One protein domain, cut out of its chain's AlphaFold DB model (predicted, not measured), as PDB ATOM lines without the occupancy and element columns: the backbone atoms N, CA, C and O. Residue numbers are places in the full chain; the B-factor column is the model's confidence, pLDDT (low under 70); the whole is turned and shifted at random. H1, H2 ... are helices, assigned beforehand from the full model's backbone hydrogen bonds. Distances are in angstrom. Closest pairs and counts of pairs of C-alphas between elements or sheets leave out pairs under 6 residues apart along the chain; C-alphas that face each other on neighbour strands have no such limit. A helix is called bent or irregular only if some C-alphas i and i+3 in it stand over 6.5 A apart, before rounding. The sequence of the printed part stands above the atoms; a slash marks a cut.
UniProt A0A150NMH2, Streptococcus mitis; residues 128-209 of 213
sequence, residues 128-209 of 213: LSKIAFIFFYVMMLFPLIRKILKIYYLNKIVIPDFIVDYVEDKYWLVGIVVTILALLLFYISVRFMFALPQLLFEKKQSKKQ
ATOM      1  N   LEU A 128     154.851 114.833 145.447       84.62
ATOM      2  CA  LEU A 128     153.767 115.392 144.637       84.62
ATOM      3  C   LEU A 128     152.415 114.740 144.963       84.62
ATOM      4  O   LEU A 128     151.431 115.445 145.151       84.62
ATOM      5  N   SER A 129     152.384 113.415 145.145       85.75
ATOM      6  CA  SER A 129     151.175 112.676 145.530       85.75
ATOM      7  C   SER A 129     150.608 113.129 146.877       85.75
ATOM      8  O   SER A 129     149.397 113.272 147.015       85.75
ATOM      9  N   LYS A 130     151.466 113.401 147.871       86.38
ATOM     10  CA  LYS A 130     151.018 113.865 149.192       86.38
ATOM     11  C   LYS A 130     150.472 115.288 149.137       86.38
ATOM     12  O   LYS A 130     149.461 115.578 149.768       86.38
ATOM     13  N   ILE A 131     151.125 116.162 148.373       85.00
ATOM     14  CA  ILE A 131     150.670 117.542 148.163       85.00
ATOM     15  C   ILE A 131     149.331 117.541 147.417       85.00
ATOM     16  O   ILE A 131     148.401 118.215 147.848       85.00
ATOM     17  N   ALA A 132     149.201 116.740 146.355       88.00
ATOM     18  CA  ALA A 132     147.965 116.601 145.590       88.00
ATOM     19  C   ALA A 132     146.813 116.047 146.444       88.00
ATOM     20  O   ALA A 132     145.702 116.570 146.384       88.00
ATOM     21  N   PHE A 133     147.081 115.048 147.293       88.12
ATOM     22  CA  PHE A 133     146.088 114.529 148.235       88.12
ATOM     23  C   PHE A 133     145.599 115.617 149.196       88.12
ATOM     24  O   PHE A 133     144.396 115.772 149.393       88.12
ATOM     25  N   ILE A 134     146.519 116.400 149.769       84.25
ATOM     26  CA  ILE A 134     146.157 117.505 150.663       84.25
ATOM     27  C   ILE A 134     145.372 118.586 149.926       84.25
ATOM     28  O   ILE A 134     144.374 119.066 150.454       84.25
ATOM     29  N   PHE A 135     145.781 118.948 148.712       85.44
ATOM     30  CA  PHE A 135     145.046 119.903 147.892       85.44
ATOM     31  C   PHE A 135     143.601 119.450 147.668       85.44
ATOM     32  O   PHE A 135     142.674 120.215 147.925       85.44
ATOM     33  N   PHE A 136     143.408 118.192 147.267       87.75
ATOM     34  CA  PHE A 136     142.081 117.626 147.054       87.75
ATOM     35  C   PHE A 136     141.261 117.593 148.350       87.75
ATOM     36  O   PHE A 136     140.101 117.998 148.364       87.75
ATOM     37  N   TYR A 137     141.880 117.189 149.462       86.69
ATOM     38  CA  TYR A 137     141.248 117.190 150.778       86.69
ATOM     39  C   TYR A 137     140.773 118.590 151.201       86.69
ATOM     40  O   TYR A 137     139.627 118.752 151.623       86.69
ATOM     41  N   VAL A 138     141.623 119.614 151.052       82.00
ATOM     42  CA  VAL A 138     141.285 121.008 151.381       82.00
ATOM     43  C   VAL A 138     140.197 121.543 150.451       82.00
ATOM     44  O   VAL A 138     139.252 122.160 150.935       82.00
ATOM     45  N   MET A 139     140.277 121.270 149.146       82.50
ATOM     46  CA  MET A 139     139.242 121.650 148.174       82.50
ATOM     47  C   MET A 139     137.883 121.039 148.510       82.50
ATOM     48  O   MET A 139     136.862 121.713 148.412       82.50
ATOM     49  N   MET A 140     137.864 119.789 148.968       84.06
ATOM     50  CA  MET A 140     136.627 119.116 149.353       84.06
ATOM     51  C   MET A 140     136.028 119.670 150.651       84.06
ATOM     52  O   MET A 140     134.811 119.755 150.789       84.06
ATOM     53  N   LEU A 141     136.877 120.107 151.588       79.19
ATOM     54  CA  LEU A 141     136.444 120.782 152.813       79.19
ATOM     55  C   LEU A 141     136.035 122.243 152.603       79.19
ATOM     56  O   LEU A 141     135.236 122.766 153.378       79.19
ATOM     57  N   PHE A 142     136.570 122.908 151.582       76.31
ATOM     58  CA  PHE A 142     136.323 124.318 151.293       76.31
ATOM     59  C   PHE A 142     134.833 124.725 151.313       76.31
ATOM     60  O   PHE A 142     134.507 125.679 152.029       76.31
ATOM     61  N   PRO A 143     133.900 124.022 150.630       69.56
ATOM     62  CA  PRO A 143     132.477 124.375 150.670       69.56
ATOM     63  C   PRO A 143     131.869 124.309 152.081       69.56
ATOM     64  O   PRO A 143     130.976 125.095 152.403       69.56
ATOM     65  N   LEU A 144     132.370 123.418 152.942       69.38
ATOM     66  CA  LEU A 144     131.916 123.271 154.325       69.38
ATOM     67  C   LEU A 144     132.494 124.339 155.249       69.38
ATOM     68  O   LEU A 144     131.749 124.994 155.980       69.38
ATOM     69  N   ILE A 145     133.811 124.544 155.187       66.81
ATOM     70  CA  ILE A 145     134.516 125.552 155.987       66.81
ATOM     71  C   ILE A 145     133.935 126.943 155.704       66.81
ATOM     72  O   ILE A 145     133.708 127.709 156.640       66.81
ATOM     73  N   ARG A 146     133.597 127.246 154.441       63.41
ATOM     74  CA  ARG A 146     132.915 128.492 154.055       63.41
ATOM     75  C   ARG A 146     131.598 128.697 154.810       63.41
ATOM     76  O   ARG A 146     131.388 129.778 155.355       63.41
ATOM     77  N   LYS A 147     130.710 127.692 154.830       59.84
ATOM     78  CA  LYS A 147     129.393 127.797 155.489       59.84
ATOM     79  C   LYS A 147     129.521 127.997 157.001       59.84
ATOM     80  O   LYS A 147     128.761 128.776 157.567       59.84
ATOM     81  N   ILE A 148     130.483 127.325 157.638       54.59
ATOM     82  CA  ILE A 148     130.680 127.381 159.095       54.59
ATOM     83  C   ILE A 148     131.357 128.692 159.521       54.59
ATOM     84  O   ILE A 148     130.940 129.300 160.502       54.59
ATOM     85  N   LEU A 149     132.382 129.149 158.790       48.84
ATOM     86  CA  LEU A 149     133.207 130.292 159.201       48.84
ATOM     87  C   LEU A 149     132.697 131.661 158.711       48.84
ATOM     88  O   LEU A 149     133.291 132.667 159.083       48.84
ATOM     89  N   LYS A 150     131.633 131.723 157.885       47.97
ATOM     90  CA  LYS A 150     131.032 132.967 157.336       47.97
ATOM     91  C   LYS A 150     132.073 134.033 156.932       47.97
ATOM     92  O   LYS A 150     131.915 135.220 157.210       47.97
ATOM     93  N   ILE A 151     133.163 133.614 156.287       50.47
ATOM     94  CA  ILE A 151     134.289 134.502 155.964       50.47
ATOM     95  C   ILE A 151     133.836 135.496 154.884       50.47
ATOM     96  O   ILE A 151     133.667 135.128 153.721       50.47
ATOM     97  N   TYR A 152     133.656 136.760 155.274       41.44
ATOM     98  CA  TYR A 152     133.108 137.850 154.452       41.44
ATOM     99  C   TYR A 152     133.813 138.019 153.090       41.44
ATOM    100  O   TYR A 152     133.169 138.270 152.072       41.44
ATOM    101  N   TYR A 153     135.130 137.798 153.029       41.34
ATOM    102  CA  TYR A 153     135.919 137.929 151.796       41.34
ATOM    103  C   TYR A 153     135.636 136.845 150.744       41.34
ATOM    104  O   TYR A 153     135.818 137.089 149.552       41.34
ATOM    105  N   LEU A 154     135.138 135.670 151.148       41.72
ATOM    106  CA  LEU A 154     134.791 134.591 150.217       41.72
ATOM    107  C   LEU A 154     133.451 134.818 149.505       41.72
ATOM    108  O   LEU A 154     133.198 134.180 148.485       41.72
ATOM    109  N   ASN A 155     132.617 135.747 149.985       44.38
ATOM    110  CA  ASN A 155     131.353 136.087 149.326       44.38
ATOM    111  C   ASN A 155     131.549 136.806 147.984       44.38
ATOM    112  O   ASN A 155     130.661 136.771 147.145       44.38
ATOM    113  N   LYS A 156     132.725 137.399 147.734       45.06
ATOM    114  CA  LYS A 156     133.047 138.013 146.433       45.06
ATOM    115  C   LYS A 156     133.493 137.015 145.358       45.06
ATOM    116  O   LYS A 156     133.562 137.390 144.195       45.06
ATOM    117  N   ILE A 157     133.821 135.775 145.735       50.72
ATOM    118  CA  ILE A 157     134.324 134.734 144.819       50.72
ATOM    119  C   ILE A 157     133.197 133.774 144.382       50.72
ATOM    120  O   ILE A 157     133.382 133.008 143.440       50.72
ATOM    121  N   VAL A 158     132.016 133.803 145.020       53.59
ATOM    122  CA  VAL A 158     130.973 132.776 144.836       53.59
ATOM    123  C   VAL A 158     129.606 133.368 144.474       53.59
ATOM    124  O   VAL A 158     129.272 134.469 144.893       53.59
ATOM    125  N   ILE A 159     128.863 132.580 143.684       58.72
ATOM    126  CA  ILE A 159     127.457 132.678 143.251       58.72
ATOM    127  C   ILE A 159     126.627 133.650 144.116       58.72
ATOM    128  O   ILE A 159     126.416 133.353 145.293       58.72
ATOM    129  N   PRO A 160     126.161 134.778 143.547       66.75
ATOM    130  CA  PRO A 160     125.316 135.747 144.242       66.75
ATOM    131  C   PRO A 160     124.012 135.142 144.773       66.75
ATOM    132  O   PRO A 160     123.451 134.251 144.133       66.75
ATOM    133  N   ASP A 161     123.492 135.689 145.875       71.94
ATOM    134  CA  ASP A 161     122.274 135.195 146.540       71.94
ATOM    135  C   ASP A 161     121.070 135.133 145.583       71.94
ATOM    136  O   ASP A 161     120.354 134.143 145.577       71.94
ATOM    137  N   PHE A 162     120.947 136.074 144.639       74.44
ATOM    138  CA  PHE A 162     119.869 136.042 143.639       74.44
ATOM    139  C   PHE A 162     119.872 134.781 142.749       74.44
ATOM    140  O   PHE A 162     118.821 134.376 142.258       74.44
ATOM    141  N   ILE A 163     121.037 134.162 142.498       73.31
ATOM    142  CA  ILE A 163     121.114 132.897 141.745       73.31
ATOM    143  C   ILE A 163     120.658 131.740 142.631       73.31
ATOM    144  O   ILE A 163     120.010 130.820 142.135       73.31
ATOM    145  N   VAL A 164     120.992 131.780 143.921       75.88
ATOM    146  CA  VAL A 164     120.539 130.781 144.895       75.88
ATOM    147  C   VAL A 164     119.020 130.851 145.017       75.88
ATOM    148  O   VAL A 164     118.365 129.840 144.787       75.88
ATOM    149  N   ASP A 165     118.474 132.048 145.229       80.56
ATOM    150  CA  ASP A 165     117.035 132.292 145.341       80.56
ATOM    151  C   ASP A 165     116.288 131.832 144.077       80.56
ATOM    152  O   ASP A 165     115.289 131.123 144.157       80.56
ATOM    153  N   TYR A 166     116.810 132.152 142.886       80.62
ATOM    154  CA  TYR A 166     116.219 131.718 141.613       80.62
ATOM    155  C   TYR A 166     116.220 130.190 141.435       80.62
ATOM    156  O   TYR A 166     115.275 129.621 140.881       80.62
ATOM    157  N   VAL A 167     117.285 129.510 141.868       79.00
ATOM    158  CA  VAL A 167     117.387 128.046 141.784       79.00
ATOM    159  C   VAL A 167     116.491 127.374 142.821       79.00
ATOM    160  O   VAL A 167     115.871 126.365 142.498       79.00
ATOM    161  N   GLU A 168     116.388 127.914 144.033       78.12
ATOM    162  CA  GLU A 168     115.516 127.371 145.078       78.12
ATOM    163  C   GLU A 168     114.033 127.512 144.716       78.12
ATOM    164  O   GLU A 168     113.289 126.542 144.858       78.12
ATOM    165  N   ASP A 169     113.629 128.660 144.163       82.44
ATOM    166  CA  ASP A 169     112.238 128.933 143.783       82.44
ATOM    167  C   ASP A 169     111.802 128.127 142.545       82.44
ATOM    168  O   ASP A 169     110.730 127.523 142.509       82.44
ATOM    169  N   LYS A 170     112.663 128.045 141.520       81.31
ATOM    170  CA  LYS A 170     112.294 127.457 140.219       81.31
ATOM    171  C   LYS A 170     112.770 126.017 140.011       81.31
ATOM    172  O   LYS A 170     112.175 125.277 139.228       81.31
ATOM    173  N   TYR A 171     113.837 125.605 140.693       82.94
ATOM    174  CA  TYR A 171     114.523 124.325 140.498       82.94
ATOM    175  C   TYR A 171     114.863 123.641 141.833       82.94
ATOM    176  O   TYR A 171     115.983 123.174 142.036       82.94
ATOM    177  N   TRP A 172     113.886 123.515 142.731       79.19
ATOM    178  CA  TRP A 172     114.050 122.900 144.060       79.19
ATOM    179  C   TRP A 172     114.777 121.533 144.057       79.19
ATOM    180  O   TRP A 172     115.581 121.247 144.947       79.19
ATOM    181  N   LEU A 173     114.576 120.706 143.018       85.25
ATOM    182  CA  LEU A 173     115.293 119.433 142.827       85.25
ATOM    183  C   LEU A 173     116.814 119.615 142.706       85.25
ATOM    184  O   LEU A 173     117.576 118.796 143.220       85.25
ATOM    185  N   VAL A 174     117.271 120.695 142.068       83.31
ATOM    186  CA  VAL A 174     118.697 121.041 141.978       83.31
ATOM    187  C   VAL A 174     119.246 121.351 143.370       83.31
ATOM    188  O   VAL A 174     120.327 120.875 143.711       83.31
ATOM    189  N   GLY A 175     118.481 122.055 144.212       81.75
ATOM    190  CA  GLY A 175     118.841 122.302 145.612       81.75
ATOM    191  C   GLY A 175     119.038 121.009 146.417       81.75
ATOM    192  O   GLY A 175     120.020 120.871 147.155       81.75
ATOM    193  N   ILE A 176     118.168 120.014 146.215       84.62
ATOM    194  CA  ILE A 176     118.301 118.685 146.838       84.62
ATOM    195  C   ILE A 176     119.562 117.969 146.349       84.62
ATOM    196  O   ILE A 176     120.339 117.478 147.168       84.62
ATOM    197  N   VAL A 177     119.809 117.941 145.035       88.75
ATOM    198  CA  VAL A 177     121.005 117.304 144.458       88.75
ATOM    199  C   VAL A 177     122.286 117.945 144.995       88.75
ATOM    200  O   VAL A 177     123.200 117.236 145.416       88.75
ATOM    201  N   VAL A 178     122.344 119.279 145.049       83.56
ATOM    202  CA  VAL A 178     123.484 120.023 145.610       83.56
ATOM    203  C   VAL A 178     123.679 119.698 147.092       83.56
ATOM    204  O   VAL A 178     124.813 119.517 147.539       83.56
ATOM    205  N   THR A 179     122.594 119.566 147.855       82.62
ATOM    206  CA  THR A 179     122.651 119.206 149.278       82.62
ATOM    207  C   THR A 179     123.171 117.784 149.482       82.62
ATOM    208  O   THR A 179     124.073 117.576 150.293       82.62
ATOM    209  N   ILE A 180     122.672 116.810 148.715       89.94
ATOM    210  CA  ILE A 180     123.157 115.421 148.749       89.94
ATOM    211  C   ILE A 180     124.641 115.369 148.383       89.94
ATOM    212  O   ILE A 180     125.423 114.727 149.082       89.94
ATOM    213  N   LEU A 181     125.052 116.086 147.334       88.38
ATOM    214  CA  LEU A 181     126.452 116.167 146.934       88.38
ATOM    215  C   LEU A 181     127.317 116.761 148.054       88.38
ATOM    216  O   LEU A 181     128.372 116.213 148.365       88.38
ATOM    217  N   ALA A 182     126.863 117.831 148.710       83.88
ATOM    218  CA  ALA A 182     127.575 118.427 149.837       83.88
ATOM    219  C   ALA A 182     127.718 117.454 151.024       83.88
ATOM    220  O   ALA A 182     128.791 117.384 151.625       83.88
ATOM    221  N   LEU A 183     126.676 116.674 151.340       88.06
ATOM    222  CA  LEU A 183     126.718 115.644 152.385       88.06
ATOM    223  C   LEU A 183     127.667 114.493 152.026       88.06
ATOM    224  O   LEU A 183     128.418 114.030 152.885       88.06
ATOM    225  N   LEU A 184     127.676 114.057 150.764       90.75
ATOM    226  CA  LEU A 184     128.615 113.046 150.276       90.75
ATOM    227  C   LEU A 184     130.059 113.539 150.378       90.75
ATOM    228  O   LEU A 184     130.902 112.837 150.937       90.75
ATOM    229  N   LEU A 185     130.346 114.757 149.909       87.81
ATOM    230  CA  LEU A 185     131.673 115.363 150.046       87.81
ATOM    231  C   LEU A 185     132.069 115.474 151.521       87.81
ATOM    232  O   LEU A 185     133.178 115.096 151.881       87.81
ATOM    233  N   PHE A 186     131.155 115.889 152.399       85.19
ATOM    234  CA  PHE A 186     131.423 115.928 153.835       85.19
ATOM    235  C   PHE A 186     131.791 114.555 154.405       85.19
ATOM    236  O   PHE A 186     132.807 114.419 155.090       85.19
ATOM    237  N   TYR A 187     131.002 113.528 154.091       89.69
ATOM    238  CA  TYR A 187     131.253 112.161 154.539       89.69
ATOM    239  C   TYR A 187     132.631 111.658 154.084       89.69
ATOM    240  O   TYR A 187     133.407 111.137 154.893       89.69
ATOM    241  N   ILE A 188     132.973 111.861 152.808       89.19
ATOM    242  CA  ILE A 188     134.276 111.458 152.267       89.19
ATOM    243  C   ILE A 188     135.397 112.256 152.952       89.19
ATOM    244  O   ILE A 188     136.432 111.679 153.285       89.19
ATOM    245  N   SER A 189     135.196 113.546 153.244       85.88
ATOM    246  CA  SER A 189     136.200 114.402 153.895       85.88
ATOM    247  C   SER A 189     136.508 113.895 155.296       85.88
ATOM    248  O   SER A 189     137.674 113.714 155.645       85.88
ATOM    249  N   VAL A 190     135.470 113.595 156.083       86.69
ATOM    250  CA  VAL A 190     135.622 113.005 157.419       86.69
ATOM    251  C   VAL A 190     136.382 111.683 157.334       86.69
ATOM    252  O   VAL A 190     137.295 111.442 158.122       86.69
ATOM    253  N   ARG A 191     136.076 110.840 156.341       88.19
ATOM    254  CA  ARG A 191     136.787 109.572 156.142       88.19
ATOM    255  C   ARG A 191     138.258 109.781 155.768       88.19
ATOM    256  O   ARG A 191     139.128 109.089 156.294       88.19
ATOM    257  N   PHE A 192     138.555 110.748 154.904       86.56
ATOM    258  CA  PHE A 192     139.921 111.075 154.481       86.56
ATOM    259  C   PHE A 192     140.766 111.676 155.605       86.56
ATOM    260  O   PHE A 192     141.988 111.516 155.591       86.56
ATOM    261  N   MET A 193     140.145 112.269 156.628       85.56
ATOM    262  CA  MET A 193     140.852 112.722 157.827       85.56
ATOM    263  C   MET A 193     141.654 111.587 158.491       85.56
ATOM    264  O   MET A 193     142.755 111.823 158.986       85.56
ATOM    265  N   PHE A 194     141.151 110.348 158.454       83.50
ATOM    266  CA  PHE A 194     141.859 109.180 158.993       83.50
ATOM    267  C   PHE A 194     143.028 108.713 158.112       83.50
ATOM    268  O   PHE A 194     143.973 108.108 158.621       83.50
ATOM    269  N   ALA A 195     143.008 109.030 156.816       84.50
ATOM    270  CA  ALA A 195     144.097 108.729 155.887       84.50
ATOM    271  C   ALA A 195     145.259 109.735 155.998       84.50
ATOM    272  O   ALA A 195     146.407 109.371 155.750       84.50
ATOM    273  N   LEU A 196     144.994 110.978 156.424       81.69
ATOM    274  CA  LEU A 196     146.022 112.012 156.604       81.69
ATOM    275  C   LEU A 196     147.207 111.554 157.471       81.69
ATOM    276  O   LEU A 196     148.339 111.629 156.992       81.69
ATOM    277  N   PRO A 197     147.025 111.050 158.707       74.69
ATOM    278  CA  PRO A 197     148.163 110.624 159.513       74.69
ATOM    279  C   PRO A 197     148.917 109.444 158.886       74.69
ATOM    280  O   PRO A 197     150.142 109.397 158.991       74.69
ATOM    281  N   GLN A 198     148.235 108.519 158.205       79.94
ATOM    282  CA  GLN A 198     148.890 107.397 157.523       79.94
ATOM    283  C   GLN A 198     149.787 107.898 156.386       79.94
ATOM    284  O   GLN A 198     150.983 107.618 156.385       79.94
ATOM    285  N   LEU A 199     149.243 108.749 155.514       81.38
ATOM    286  CA  LEU A 199     149.954 109.370 154.398       81.38
ATOM    287  C   LEU A 199     151.146 110.219 154.865       81.38
ATOM    288  O   LEU A 199     152.221 110.238 154.251       81.38
ATOM    289  N   LEU A 200     150.974 110.944 155.971       74.00
ATOM    290  CA  LEU A 200     152.044 111.747 156.545       74.00
ATOM    291  C   LEU A 200     153.140 110.821 157.112       74.00
ATOM    292  O   LEU A 200     154.309 110.944 156.751       74.00
ATOM    293  N   PHE A 201     152.801 109.824 157.927       72.62
ATOM    294  CA  PHE A 201     153.796 109.046 158.678       72.62
ATOM    295  C   PHE A 201     154.296 107.749 158.010       72.62
ATOM    296  O   PHE A 201     155.170 107.091 158.580       72.62
ATOM    297  N   GLU A 202     153.828 107.412 156.808       66.25
ATOM    298  CA  GLU A 202     154.055 106.132 156.108       66.25
ATOM    299  C   GLU A 202     155.529 105.690 155.990       66.25
ATOM    300  O   GLU A 202     155.846 104.503 156.004       66.25
ATOM    301  N   LYS A 203     156.487 106.625 155.955       52.91
ATOM    302  CA  LYS A 203     157.890 106.314 155.617       52.91
ATOM    303  C   LYS A 203     158.790 105.874 156.784       52.91
ATOM    304  O   LYS A 203     160.011 105.882 156.641       52.91
ATOM    305  N   LYS A 204     158.242 105.500 157.947       48.34
ATOM    306  CA  LYS A 204     159.059 105.078 159.111       48.34
ATOM    307  C   LYS A 204     159.065 103.580 159.423       48.34
ATOM    308  O   LYS A 204     159.834 103.190 160.299       48.34
ATOM    309  N   GLN A 205     158.266 102.756 158.743       40.28
ATOM    310  CA  GLN A 205     158.200 101.315 159.037       40.28
ATOM    311  C   GLN A 205     158.984 100.439 158.046       40.28
ATOM    312  O   GLN A 205     159.672  99.527 158.488       40.28
ATOM    313  N   SER A 206     159.010 100.757 156.747       29.92
ATOM    314  CA  SER A 206     159.646  99.879 155.745       29.92
ATOM    315  C   SER A 206     161.176  99.813 155.820       29.92
ATOM    316  O   SER A 206     161.757  98.778 155.519       29.92
ATOM    317  N   LYS A 207     161.856 100.872 156.282       34.12
ATOM    318  CA  LYS A 207     163.328 100.868 156.381       34.12
ATOM    319  C   LYS A 207     163.867 100.191 157.647       34.12
ATOM    320  O   LYS A 207     165.052  99.931 157.731       34.12
ATOM    321  N   LYS A 208     163.018  99.888 158.636       35.94
ATOM    322  CA  LYS A 208     163.460  99.212 159.867       35.94
ATOM    323  C   LYS A 208     163.376  97.687 159.798       35.94
ATOM    324  O   LYS A 208     163.912  97.037 160.681       35.94
ATOM    325  N   GLN A 209     162.711  97.153 158.774       33.84
ATOM    326  CA  GLN A 209     162.572  95.716 158.542       33.84
ATOM    327  C   GLN A 209     163.654  95.166 157.593       33.84
ATOM    328  O   GLN A 209     163.880  93.966 157.574       33.84
TER     329      GLN A 209
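AT A GLANCE: This is residues 128 to 209 of the 213 residues of a protein of Streptococcus mitis (UniProt A0A150NMH2). Two long helices, H1 and H4, cross at a slant and run opposite ways, while the short helices H2 and H3 make a wide, loose loop from the end of H1 round to the start of H4. Residues 201 to 209, the last part of H4 with H5, stick out as a tail. The 82 printed residues hold five named helices, H1 to H5 in chain order, and no named strand; the class is all helix. The whole is only just extended, close to loose, with a radius of gyration of the C-alphas of 17.8 A and spans of 62 by 27 by 21 A.

IN THESE COORDINATES: H1, residues 128 to 149, begins at C-alpha 128 (153.767, 115.392, 144.637) and is 29.3 A long, with a kink of 46 degrees near residue 143. H2 is residues 152 to 156, 8.0 A, and H3 is residues 161 to 170, 14.1 A. H4, residues 172 to 204, is 50.7 A long, with a kink of 37 degrees near residue 192. H5, residues 206 to 209, 5.8 A, ends at C-alpha 209 (162.572, 95.716, 158.542). H1 is only just irregular, with C-alphas 140 and 143 6.8 A apart; H4 is irregular, with C-alphas 200 and 203 8.0 A apart.

HOW THE PARTS SIT: H1 and H4 touch at a steep tilt of 44 degrees, opposite ways; their closest C-alphas, of Met 140 and Leu 185, are 6.3 A apart. H2 is close to H1 but not clearly touching, at 7.4 A between the C-alphas of Arg 146 and Leu 154, and is apart from H3. H3 and H4 touch only at the corner, through residues 174 to 175 of H4; the C-alphas of Glu 168 and Gly 175 are closest, at 6.1 A. H4 and H5 meet only through their link. In H3 every O i to N i+4 pair is within hydrogen-bond range; H1 has 15 of 18, H4 23 of 29 and H2 0 of 1, with 1 of 2 O i to N i+3 pairs, and H5 is too short for an O i to N i+4 pair.

THE WHOLE: The farthest C-alphas, of Lys 170 and Gln 209, are 62.2 A apart. The printed part has no cut, and its four links are tight. The mean pLDDT of the printed part is 72.8; residues 143 to 160 and 202 to 209 are under 70.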